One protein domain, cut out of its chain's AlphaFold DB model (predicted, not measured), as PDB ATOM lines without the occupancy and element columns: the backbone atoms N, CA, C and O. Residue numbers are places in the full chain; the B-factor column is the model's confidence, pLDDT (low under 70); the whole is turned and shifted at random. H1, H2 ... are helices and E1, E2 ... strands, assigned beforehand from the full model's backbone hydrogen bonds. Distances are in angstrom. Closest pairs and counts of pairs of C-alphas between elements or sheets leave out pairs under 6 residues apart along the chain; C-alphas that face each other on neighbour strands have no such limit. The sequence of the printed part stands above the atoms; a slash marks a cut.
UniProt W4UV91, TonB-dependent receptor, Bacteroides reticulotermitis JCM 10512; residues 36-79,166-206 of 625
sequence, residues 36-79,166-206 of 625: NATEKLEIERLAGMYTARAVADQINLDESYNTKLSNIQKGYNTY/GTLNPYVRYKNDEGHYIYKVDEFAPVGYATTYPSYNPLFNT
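This is residues 36 to 79 and 166 to 206 of the 625 residues of the protein "TonB-dependent receptor" of Bacteroides reticulotermitis JCM 10512 (UniProt W4UV91). Two hairpins, one of helices H1 and H2 and one of strands E1 and E2, run along the same long axis, with short helix H3 at one end. The 85 printed residues hold H1, H2, antiparallel E1 and E2, then H3; the class is mixed, with 42 residues, under half, in named elements. The whole is compact, radius of gyration of the C-alphas 13.5 A, with an elongated outline of 42 by 25 by 23 A.

Find H1, residues 37 to 46; H2, residues 55 to 73, touches it with residues 68 to 72 alone, closest C-alphas Ala 37 and Ile 72, 6.4 A. This hairpin runs opposite ways at a shallow tilt of 22 degrees. Each O i to N i+4 pair in H1 is within hydrogen-bond range, 14 of 15 in H2; H3, residues 202 to 205, is too short for one. In the antiparallel hairpin of E1, residues 184 to 188, and E2, residues 197 to 200, look for N 188 and O 197, 2.8 A, within hydrogen-bond range. H1 is apart from E1, E2 and H3.

Find C-alpha 37 at (-14.134, 42.612, -40.642), where H1 begins its 14.4 A. H2 runs 26.2 A, E1 11.3 A, E2 9.6 A; H3, 5.7 A, ends at C-alpha 205, (-6.749, 55.897, -22.371).

The C-alphas farthest apart, of Arg 53 and Thr 206, are 42.5 A apart. Residues 80 to 165 are not printed; C-alphas 79 and 166 are 9.1 A apart across the cut. Of the links printed whole, none is long. Residues 189 to 195 have pLDDT under 70.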
ATOM      1  N   ASN A  36     -10.963  44.276 -44.045       94.44
ATOM      2  CA  ASN A  36     -12.197  44.562 -43.327       94.44
ATOM      3  C   ASN A  36     -12.597  43.391 -42.407       94.44
ATOM      4  O   ASN A  36     -11.989  42.319 -42.406       94.44
ATOM      5  N   ALA A  37     -13.643  43.594 -41.606       95.69
ATOM      6  CA  ALA A  37     -14.134  42.612 -40.642       95.69
ATOM      7  C   ALA A  37     -14.404  41.215 -41.231       95.69
ATOM      8  O   ALA A  37     -14.001  40.211 -40.637       95.69
ATOM      9  N   THR A  38     -15.030  41.151 -42.405       95.69
ATOM     10  CA  THR A  38     -15.378  39.894 -43.080       95.69
ATOM     11  C   THR A  38     -14.144  39.204 -43.650       95.69
ATOM     12  O   THR A  38     -13.943  38.015 -43.415       95.69
ATOM     13  N   GLU A  39     -13.291  39.948 -44.354       95.75
ATOM     14  CA  GLU A  39     -12.037  39.436 -44.922       95.75
ATOM     15  C   GLU A  39     -11.111  38.898 -43.837       95.75
ATOM     16  O   GLU A  39     -10.551  37.813 -43.972       95.75
ATOM     17  N   LYS A  40     -10.988  39.631 -42.726       94.44
ATOM     18  CA  LYS A  40     -10.155  39.226 -41.599       94.44
ATOM     19  C   LYS A  40     -10.642  37.908 -40.994       94.44
ATOM     20  O   LYS A  40      -9.820  37.022 -40.768       94.44
ATOM     21  N   LEU A  41     -11.949  37.754 -40.761       93.31
ATOM     22  CA  LEU A  41     -12.506  36.507 -40.227       93.31
ATOM     23  C   LEU A  41     -12.330  35.336 -41.207       93.31
ATOM     24  O   LEU A  41     -11.996  34.228 -40.789       93.31
ATOM     25  N   GLU A  42     -12.507  35.583 -42.504       94.38
ATOM     26  CA  GLU A  42     -12.319  34.567 -43.539       94.38
ATOM     27  C   GLU A  42     -10.859  34.111 -43.634       94.38
ATOM     28  O   GLU A  42     -10.592  32.914 -43.702       94.38
ATOM     29  N   ILE A  43      -9.898  35.035 -43.551       93.25
ATOM     30  CA  ILE A  43      -8.467  34.701 -43.498       93.25
ATOM     31  C   ILE A  43      -8.155  33.845 -42.269       93.25
ATOM     32  O   ILE A  43      -7.435  32.857 -42.385       93.25
ATOM     33  N   GLU A  44      -8.706  34.175 -41.100       90.38
ATOM     34  CA  GLU A  44      -8.523  33.367 -39.887       90.38
ATOM     35  C   GLU A  44      -9.107  31.954 -40.041       90.38
ATOM     36  O   GLU A  44      -8.490  30.973 -39.615       90.38
ATOM     37  N   ARG A  45     -10.260  31.831 -40.711       90.25
ATOM     38  CA  ARG A  45     -10.877  30.543 -41.049       90.25
ATOM     39  C   ARG A  45     -10.011  29.728 -42.003       90.25
ATOM     40  O   ARG A  45      -9.755  28.557 -41.730       90.25
ATOM     41  N   LEU A  46      -9.533  30.339 -43.085       90.12
ATOM     42  CA  LEU A  46      -8.656  29.695 -44.068       90.12
ATOM     43  C   LEU A  46      -7.292  29.319 -43.472       90.12
ATOM     44  O   LEU A  46      -6.717  28.305 -43.860       90.12
ATOM     45  N   ALA A  47      -6.806  30.083 -42.492       87.44
ATOM     46  CA  ALA A  47      -5.595  29.780 -41.732       87.44
ATOM     47  C   ALA A  47      -5.771  28.632 -40.715       87.44
ATOM     48  O   ALA A  47      -4.808  28.260 -40.046       87.44
ATOM     49  N   GLY A  48      -6.978  28.067 -40.581       86.12
ATOM     50  CA  GLY A  48      -7.260  26.938 -39.693       86.12
ATOM     51  C   GLY A  48      -7.406  27.310 -38.214       86.12
ATOM     52  O   GLY A  48      -7.339  26.427 -37.361       86.12
ATOM     53  N   MET A  49      -7.630  28.590 -37.881       84.69
ATOM     54  CA  MET A  49      -7.755  29.040 -36.483       84.69
ATOM     55  C   MET A  49      -8.994  28.489 -35.760       84.69
ATOM     56  O   MET A  49      -9.030  28.505 -34.534       84.69
ATOM     57  N   TYR A  50      -9.989  27.986 -36.499       86.06
ATOM     58  CA  TYR A  50     -11.258  27.477 -35.954       86.06
ATOM     59  C   TYR A  50     -11.451  25.971 -36.167       86.06
ATOM     60  O   TYR A  50     -12.574  25.478 -36.195       86.06
ATOM     61  N   THR A  51     -10.362  25.228 -36.360       84.44
ATOM     62  CA  THR A  51     -10.403  23.770 -36.532       84.44
ATOM     63  C   THR A  51      -9.507  23.094 -35.503       84.44
ATOM     64  O   THR A  51      -8.306  23.361 -35.461       84.44
ATOM     65  N   ALA A  52     -10.071  22.194 -34.699       82.12
ATOM     66  CA  ALA A  52      -9.359  21.408 -33.697       82.12
ATOM     67  C   ALA A  52      -9.453  19.902 -33.977       82.12
ATOM     68  O   ALA A  52     -10.342  19.417 -34.672       82.12
ATOM     69  N   ARG A  53      -8.516  19.132 -33.404       80.19
ATOM     70  CA  ARG A  53      -8.527  17.657 -33.476       80.19
ATOM     71  C   ARG A  53      -9.460  17.019 -32.443       80.19
ATOM     72  O   ARG A  53      -9.947  15.917 -32.673       80.19
ATOM     73  N   ALA A  54      -9.673  17.680 -31.305       82.62
ATOM     74  CA  ALA A  54     -10.531  17.201 -30.229       82.62
ATOM     75  C   ALA A  54     -11.899  17.893 -30.278       82.62
ATOM     76  O   ALA A  54     -11.984  19.106 -30.449       82.62
ATOM     77  N   VAL A  55     -12.969  17.122 -30.068       82.62
ATOM     78  CA  VAL A  55     -14.353  17.631 -30.095       82.62
ATOM     79  C   VAL A  55     -14.591  18.692 -29.015       82.62
ATOM     80  O   VAL A  55     -15.276  19.675 -29.269       82.62
ATOM     81  N   ALA A  56     -14.000  18.520 -27.828       79.81
ATOM     82  CA  ALA A  56     -14.138  19.475 -26.727       79.81
ATOM     83  C   ALA A  56     -13.564  20.861 -27.077       79.81
ATOM     84  O   ALA A  56     -14.186  21.875 -26.771       79.81
ATOM     85  N   ASP A  57     -12.425  20.905 -27.773       81.44
ATOM     86  CA  ASP A  57     -11.801  22.160 -28.209       81.44
ATOM     87  C   ASP A  57     -12.553  22.785 -29.389       81.44
ATOM     88  O   ASP A  57     -12.662  24.009 -29.474       81.44
ATOM     89  N   GLN A  58     -13.122  21.955 -30.274       85.94
ATOM     90  CA  GLN A  58     -13.908  22.423 -31.418       85.94
ATOM     91  C   GLN A  58     -15.121  23.251 -30.978       85.94
ATOM     92  O   GLN A  58     -15.388  24.280 -31.586       85.94
ATOM     93  N   ILE A  59     -15.803  22.868 -29.890       85.06
ATOM     94  CA  ILE A  59     -16.951  23.625 -29.354       85.06
ATOM     95  C   ILE A  59     -16.541  25.057 -28.971       85.06
ATOM     96  O   ILE A  59     -17.224  26.010 -29.341       85.06
ATOM     97  N   ASN A  60     -15.405  25.221 -28.284       83.06
ATOM     98  CA  ASN A  60     -14.905  26.541 -27.881       83.06
ATOM     99  C   ASN A  60     -14.489  27.390 -29.096       83.06
ATOM    100  O   ASN A  60     -14.723  28.600 -29.130       83.06
ATOM    101  N   LEU A  61     -13.875  26.766 -30.107       85.19
ATOM    102  CA  LEU A  61     -13.500  27.448 -31.348       85.19
ATOM    103  C   LEU A  61     -14.725  27.863 -32.171       85.19
ATOM    104  O   LEU A  61     -14.743  28.976 -32.699       85.19
ATOM    105  N   ASP A  62     -15.757  27.019 -32.236       88.19
ATOM    106  CA  ASP A  62     -17.027  27.330 -32.892       88.19
ATOM    107  C   ASP A  62     -17.736  28.491 -32.183       88.19
ATOM    108  O   ASP A  62     -18.245  29.401 -32.837       88.19
ATOM    109  N   GLU A  63     -17.740  28.515 -30.847       87.19
ATOM    110  CA  GLU A  63     -18.282  29.634 -30.069       87.19
ATOM    111  C   GLU A  63     -17.510  30.938 -30.331       87.19
ATOM    112  O   GLU A  63     -18.123  31.990 -30.548       87.19
ATOM    113  N   SER A  64     -16.175  30.877 -30.389       86.25
ATOM    114  CA  SER A  64     -15.323  32.028 -30.722       86.25
ATOM    115  C   SER A  64     -15.607  32.558 -32.131       86.25
ATOM    116  O   SER A  64     -15.837  33.759 -32.314       86.25
ATOM    117  N   TYR A  65     -15.672  31.662 -33.123       90.38
ATOM    118  CA  TYR A  65     -16.025  31.999 -34.500       90.38
ATOM    119  C   TYR A  65     -17.411  32.644 -34.577       90.38
ATOM    120  O   TYR A  65     -17.561  33.725 -35.147       90.38
ATOM    121  N   ASN A  66     -18.421  32.025 -33.958       91.56
ATOM    122  CA  ASN A  66     -19.796  32.521 -33.956       91.56
ATOM    123  C   ASN A  66     -19.925  33.865 -33.230       91.56
ATOM    124  O   ASN A  66     -20.708  34.714 -33.657       91.56
ATOM    125  N   THR A  67     -19.133  34.106 -32.183       89.50
ATOM    126  CA  THR A  67     -19.083  35.403 -31.491       89.50
ATOM    127  C   THR A  67     -18.539  36.500 -32.405       89.50
ATOM    128  O   THR A  67     -19.153  37.563 -32.533       89.50
ATOM    129  N   LYS A  68     -17.423  36.237 -33.098       91.44
ATOM    130  CA  LYS A  68     -16.845  37.172 -34.076       91.44
ATOM    131  C   LYS A  68     -17.791  37.400 -35.255       91.44
ATOM    132  O   LYS A  68     -18.055  38.546 -35.606       91.44
ATOM    133  N   LEU A  69     -18.379  36.337 -35.804       93.62
ATOM    134  CA  LEU A  69     -19.377  36.419 -36.869       93.62
ATOM    135  C   LEU A  69     -20.611  37.224 -36.431       93.62
ATOM    136  O   LEU A  69     -21.081  38.077 -37.181       93.62
ATOM    137  N   SER A  70     -21.099  37.018 -35.205       94.12
ATOM    138  CA  SER A  70     -22.203  37.799 -34.635       94.12
ATOM    139  C   SER A  70     -21.847  39.281 -34.533       94.12
ATOM    140  O   SER A  70     -22.682  40.131 -34.841       94.12
ATOM    141  N   ASN A  71     -20.611  39.621 -34.154       92.19
ATOM    142  CA  ASN A  71     -20.168  41.013 -34.130       92.19
ATOM    143  C   ASN A  71     -20.174  41.642 -35.533       92.19
ATOM    144  O   ASN A  71     -20.674  42.754 -35.706       92.19
ATOM    145  N   ILE A  72     -19.705  40.914 -36.546       94.62
ATOM    146  CA  ILE A  72     -19.753  41.374 -37.941       94.62
ATOM    147  C   ILE A  72     -21.205  41.590 -38.384       94.62
ATOM    148  O   ILE A  72     -21.529  42.633 -38.945       94.62
ATOM    149  N   GLN A  73     -22.104  40.651 -38.070       93.81
ATOM    150  CA  GLN A  73     -23.536  40.752 -38.389       93.81
ATOM    151  C   GLN A  73     -24.232  41.914 -37.664       93.81
ATOM    152  O   GLN A  73     -25.165  42.504 -38.204       93.81
ATOM    153  N   LYS A  74     -23.761  42.280 -36.465       92.50
ATOM    154  CA  LYS A  74     -24.188  43.485 -35.734       92.50
ATOM    155  C   LYS A  74     -23.627  44.784 -36.330       92.50
ATOM    156  O   LYS A  74     -23.996  45.860 -35.870       92.50
ATOM    157  N   GLY A  75     -22.761  44.700 -37.341       92.06
ATOM    158  CA  GLY A  75     -22.187  45.844 -38.045       92.06
ATOM    159  C   GLY A  75     -20.850  46.335 -37.486       92.06
ATOM    160  O   GLY A  75     -20.409  47.421 -37.860       92.06
ATOM    161  N   TYR A  76     -20.182  45.577 -36.608       93.25
ATOM    162  CA  TYR A  76     -18.842  45.946 -36.150       93.25
ATOM    163  C   TYR A  76     -17.822  45.727 -37.275       93.25
ATOM    164  O   TYR A  76     -17.421  44.603 -37.572       93.25
ATOM    165  N   ASN A  77     -17.415  46.830 -37.901       94.75
ATOM    166  CA  ASN A  77     -16.344  46.895 -38.888       94.75
ATOM    167  C   ASN A  77     -15.563  48.200 -38.695       94.75
ATOM    168  O   ASN A  77     -15.813  49.216 -39.345       94.75
ATOM    169  N   THR A  78     -14.677  48.194 -37.708       94.25
ATOM    170  CA  THR A  78     -13.936  49.375 -37.279       94.25
ATOM    171  C   THR A  78     -12.643  49.482 -38.068       94.25
ATOM    172  O   THR A  78     -11.718  48.704 -37.859       94.25
ATOM    173  N   TYR A  79     -12.541  50.494 -38.925       93.62
ATOM    174  CA  TYR A  79     -11.233  50.939 -39.385       93.62
ATOM    175  C   TYR A  79     -10.547  51.644 -38.212       93.62
ATOM    176  O   TYR A  79     -11.100  52.599 -37.673       93.62
ATOM    177  N   GLY A 166      -2.973  49.661 -35.875       91.31
ATOM    178  CA  GLY A 166      -2.790  48.700 -36.965       91.31
ATOM    179  C   GLY A 166      -2.839  47.233 -36.527       91.31
ATOM    180  O   GLY A 166      -2.957  46.355 -37.374       91.31
ATOM    181  N   THR A 167      -2.756  46.945 -35.223       89.06
ATOM    182  CA  THR A 167      -2.783  45.571 -34.689       89.06
ATOM    183  C   THR A 167      -4.162  45.138 -34.190       89.06
ATOM    184  O   THR A 167      -4.343  43.977 -33.819       89.06
ATOM    185  N   LEU A 168      -5.142  46.046 -34.169       91.81
ATOM    186  CA  LEU A 168      -6.487  45.778 -33.666       91.81
ATOM    187  C   LEU A 168      -7.383  45.165 -34.742       91.81
ATOM    188  O   LEU A 168      -7.433  45.621 -35.883       91.81
ATOM    189  N   ASN A 169      -8.150  44.152 -34.347       92.94
ATOM    190  CA  ASN A 169      -9.070  43.477 -35.252       92.94
ATOM    191  C   ASN A 169     -10.294  44.368 -35.572       92.94
ATOM    192  O   ASN A 169     -10.886  44.951 -34.662       92.94
ATOM    193  N   PRO A 170     -10.738  44.450 -36.837       94.44
ATOM    194  CA  PRO A 170     -11.863  45.298 -37.255       94.44
ATOM    195  C   PRO A 170     -13.238  44.854 -36.723       94.44
ATOM    196  O   PRO A 170     -14.125  45.689 -36.555       94.44
ATOM    197  N   TYR A 171     -13.429  43.566 -36.421       93.38
ATOM    198  CA  TYR A 171     -14.710  43.014 -35.950       93.38
ATOM    199  C   TYR A 171     -14.956  43.180 -34.440       93.38
ATOM    200  O   TYR A 171     -15.962  42.691 -33.920       93.38
ATOM    201  N   VAL A 172     -14.034  43.797 -33.695       92.19
ATOM    202  CA  VAL A 172     -14.150  43.882 -32.232       92.19
ATOM    203  C   VAL A 172     -15.057  45.036 -31.825       92.19
ATOM    204  O   VAL A 172     -15.035  46.133 -32.394       92.19
ATOM    205  N   ARG A 173     -15.852  44.797 -30.787       91.31
ATOM    206  CA  ARG A 173     -16.652  45.835 -30.149       91.31
ATOM    207  C   ARG A 173     -15.733  46.684 -29.277       91.31
ATOM    208  O   ARG A 173     -15.043  46.148 -28.425       91.31
ATOM    209  N   TYR A 174     -15.749  48.004 -29.449       92.44
ATOM    210  CA  TYR A 174     -14.895  48.924 -28.676       92.44
ATOM    211  C   TYR A 174     -15.665  49.938 -27.823       92.44
ATOM    212  O   TYR A 174     -15.060  50.714 -27.079       92.44
ATOM    213  N   LYS A 175     -16.999  49.911 -27.899       94.00
ATOM    214  CA  LYS A 175     -17.913  50.705 -27.073       94.00
ATOM    215  C   LYS A 175     -19.006  49.830 -26.466       94.00
ATOM    216  O   LYS A 175     -19.447  48.878 -27.110       94.00
ATOM    217  N   ASN A 176     -19.444  50.155 -25.251       92.56
ATOM    218  CA  ASN A 176     -20.619  49.542 -24.633       92.56
ATOM    219  C   ASN A 176     -21.922  50.103 -25.253       92.56
ATOM    220  O   ASN A 176     -21.869  50.946 -26.150       92.56
ATOM    221  N   ASP A 177     -23.087  49.623 -24.812       90.62
ATOM    222  CA  ASP A 177     -24.392  50.031 -25.372       90.62
ATOM    223  C   ASP A 177     -24.740  51.497 -25.065       90.62
ATOM    224  O   ASP A 177     -25.534  52.112 -25.769       90.62
ATOM    225  N   GLU A 178     -24.087  52.083 -24.062       92.19
ATOM    226  CA  GLU A 178     -24.200  53.497 -23.684       92.19
ATOM    227  C   GLU A 178     -23.250  54.401 -24.494       92.19
ATOM    228  O   GLU A 178     -23.288  55.622 -24.368       92.19
ATOM    229  N   GLY A 179     -22.374  53.820 -25.324       91.06
ATOM    230  CA  GLY A 179     -21.404  54.546 -26.147       91.06
ATOM    231  C   GLY A 179     -20.057  54.843 -25.476       91.06
ATOM    232  O   GLY A 179     -19.193  55.454 -26.117       91.06
ATOM    233  N   HIS A 180     -19.835  54.391 -24.240       94.25
ATOM    234  CA  HIS A 180     -18.560  54.503 -23.526       94.25
ATOM    235  C   HIS A 180     -17.525  53.506 -24.060       94.25
ATOM    236  O   HIS A 180     -17.867  52.371 -24.396       94.25
ATOM    237  N   TYR A 181     -16.250  53.904 -24.119       94.75
ATOM    238  CA  TYR A 181     -15.169  52.992 -24.504       94.75
ATOM    239  C   TYR A 181     -15.019  51.865 -23.481       94.75
ATOM    240  O   TYR A 181     -14.934  52.114 -22.280       94.75
ATOM    241  N   ILE A 182     -14.956  50.624 -23.961       94.44
ATOM    242  CA  ILE A 182     -14.690  49.472 -23.090       94.44
ATOM    243  C   ILE A 182     -13.189  49.311 -22.869       94.44
ATOM    244  O   ILE A 182     -12.401  49.657 -23.745       94.44
ATOM    245  N   TYR A 183     -12.798  48.769 -21.716       93.31
ATOM    246  CA  TYR A 183     -11.390  48.618 -21.334       93.31
ATOM    247  C   TYR A 183     -10.650  47.548 -22.154       93.31
ATOM    248  O   TYR A 183      -9.525  47.753 -22.608       93.31
ATOM    249  N   LYS A 184     -11.310  46.406 -22.374       92.44
ATOM    250  CA  LYS A 184     -10.793  45.234 -23.089       92.44
ATOM    251  C   LYS A 184     -11.645  44.993 -24.330       92.44
ATOM    252  O   LYS A 184     -12.865  44.948 -24.209       92.44
ATOM    253  N   VAL A 185     -11.009  44.873 -25.493       89.56
ATOM    254  CA  VAL A 185     -11.684  44.746 -26.800       89.56
ATOM    255  C   VAL A 185     -11.710  43.323 -27.330       89.56
ATOM    256  O   VAL A 185     -12.644  42.969 -28.041       89.56
ATOM    257  N   ASP A 186     -10.700  42.519 -27.003       85.69
ATOM    258  CA  ASP A 186     -10.573  41.159 -27.525       85.69
ATOM    259  C   ASP A 186      -9.672  40.302 -26.624       85.69
ATOM    260  O   ASP A 186      -9.028  40.799 -25.689       85.69
ATOM    261  N   GLU A 187      -9.602  39.014 -26.937       81.44
ATOM    262  CA  GLU A 187      -8.612  38.073 -26.422       81.44
ATOM    263  C   GLU A 187      -7.942  37.348 -27.585       81.44
ATOM    264  O   GLU A 187      -8.592  36.688 -28.392       81.44
ATOM    265  N   PHE A 188      -6.620  37.458 -27.670       71.50
ATOM    266  CA  PHE A 188      -5.836  36.745 -28.665       71.50
ATOM    267  C   PHE A 188      -5.355  35.404 -28.107       71.50
ATOM    268  O   PHE A 188      -4.638  35.373 -27.109       71.50
ATOM    269  N   ALA A 189      -5.701  34.308 -28.778       68.50
ATOM    270  CA  ALA A 189      -5.172  32.975 -28.505       68.50
ATOM    271  C   ALA A 189      -4.291  32.529 -29.687       68.50
ATOM    272  O   ALA A 189      -4.814  32.355 -30.793       68.50
ATOM    273  N   PRO A 190      -2.967  32.357 -29.515       64.56
ATOM    274  CA  PRO A 190      -2.127  31.806 -30.570       64.56
ATOM    275  C   PRO A 190      -2.505  30.345 -30.855       64.56
ATOM    276  O   PRO A 190      -2.699  29.553 -29.933       64.56
ATOM    277  N   VAL A 191      -2.556  29.960 -32.134       59.06
ATOM    278  CA  VAL A 191      -2.851  28.575 -32.541       59.06
ATOM    279  C   VAL A 191      -1.823  27.621 -31.922       59.06
ATOM    280  O   VAL A 191      -0.620  27.794 -32.112       59.06
ATOM    281  N   GLY A 192      -2.297  26.612 -31.185       59.72
ATOM    282  CA  GLY A 192      -1.451  25.614 -30.515       59.72
ATOM    283  C   GLY A 192      -1.022  25.965 -29.083       59.72
ATOM    284  O   GLY A 192      -0.320  25.167 -28.466       59.72
ATOM    285  N   TYR A 193      -1.460  27.104 -28.535       58.03
ATOM    286  CA  TYR A 193      -1.185  27.521 -27.157       58.03
ATOM    287  C   TYR A 193      -2.490  27.692 -26.366       58.03
ATOM    288  O   TYR A 193      -3.466  28.233 -26.873       58.03
ATOM    289  N   ALA A 194      -2.504  27.259 -25.100       60.84
ATOM    290  CA  ALA A 194      -3.680  27.350 -24.221       60.84
ATOM    291  C   ALA A 194      -3.861  28.730 -23.550       60.84
ATOM    292  O   ALA A 194      -4.819  28.941 -22.811       60.84
ATOM    293  N   THR A 195      -2.925  29.662 -23.751       67.81
ATOM    294  CA  THR A 195      -2.909  30.969 -23.082       67.81
ATOM    295  C   THR A 195      -3.552  32.036 -23.960       67.81
ATOM    296  O   THR A 195      -3.146  32.218 -25.108       67.81
ATOM    297  N   THR A 196      -4.518  32.772 -23.406       72.44
ATOM    298  CA  THR A 196      -5.108  33.949 -24.050       72.44
ATOM    299  C   THR A 196      -4.433  35.229 -23.563       72.44
ATOM    300  O   THR A 196      -4.086  35.376 -22.390       72.44
ATOM    301  N   TYR A 197      -4.241  36.174 -24.478       81.00
ATOM    302  CA  TYR A 197      -3.672  37.486 -24.202       81.00
ATOM    303  C   TYR A 197      -4.755  38.553 -24.377       81.00
ATOM    304  O   TYR A 197      -5.337  38.658 -25.461       81.00
ATOM    305  N   PRO A 198      -5.053  39.356 -23.344       86.00
ATOM    306  CA  PRO A 198      -6.038  40.420 -23.461       86.00
ATOM    307  C   PRO A 198      -5.553  41.494 -24.440       86.00
ATOM    308  O   PRO A 198      -4.419  41.962 -24.355       86.00
ATOM    309  N   SER A 199      -6.442  41.921 -25.334       88.88
ATOM    310  CA  SER A 199      -6.253  43.114 -26.153       88.88
ATOM    311  C   SER A 199      -7.037  44.269 -25.537       88.88
ATOM    312  O   SER A 199      -8.244  44.161 -25.290       88.88
ATOM    313  N   TYR A 200      -6.347  45.370 -25.251       92.44
ATOM    314  CA  TYR A 200      -6.928  46.543 -24.600       92.44
ATOM    315  C   TYR A 200      -7.289  47.623 -25.608       92.44
ATOM    316  O   TYR A 200      -6.687  47.737 -26.672       92.44
ATOM    317  N   ASN A 201      -8.270  48.443 -25.250       94.25
ATOM    318  CA  ASN A 201      -8.710  49.544 -26.089       94.25
ATOM    319  C   ASN A 201      -7.798  50.768 -25.914       94.25
ATOM    320  O   ASN A 201      -7.889  51.427 -24.874       94.25
ATOM    321  N   PRO A 202      -6.979  51.161 -26.906       93.81
ATOM    322  CA  PRO A 202      -6.165  52.370 -26.779       93.81
ATOM    323  C   PRO A 202      -7.030  53.634 -26.660       93.81
ATOM    324  O   PRO A 202      -6.620  54.596 -26.014       93.81
ATOM    325  N   LEU A 203      -8.264  53.616 -27.184       95.50
ATOM    326  CA  LEU A 203      -9.197  54.737 -27.047       95.50
ATOM    327  C   LEU A 203      -9.679  54.934 -25.606       95.50
ATOM    328  O   LEU A 203     -10.044  56.051 -25.249       95.50
ATOM    329  N   PHE A 204      -9.644  53.904 -24.753       95.38
ATOM    330  CA  PHE A 204      -9.987  54.069 -23.339       95.38
ATOM    331  C   PHE A 204      -9.017  55.024 -22.632       95.38
ATOM    332  O   PHE A 204      -9.435  55.837 -21.816       95.38
ATOM    333  N   ASN A 205      -7.730  55.003 -22.989       94.81
ATOM    334  CA  ASN A 205      -6.749  55.897 -22.371       94.81
ATOM    335  C   ASN A 205      -7.028  57.377 -22.662       94.81
ATOM    336  O   ASN A 205      -6.672  58.230 -21.854       94.81
ATOM    337  N   THR A 206      -7.740  57.684 -23.753       94.31
ATOM    338  CA  THR A 206      -8.147  59.059 -24.092       94.31
ATOM    339  C   THR A 206      -9.190  59.635 -23.130       94.31
ATOM    340  O   THR A 206      -9.365  60.848 -23.081       94.31
TER     341      THR A 206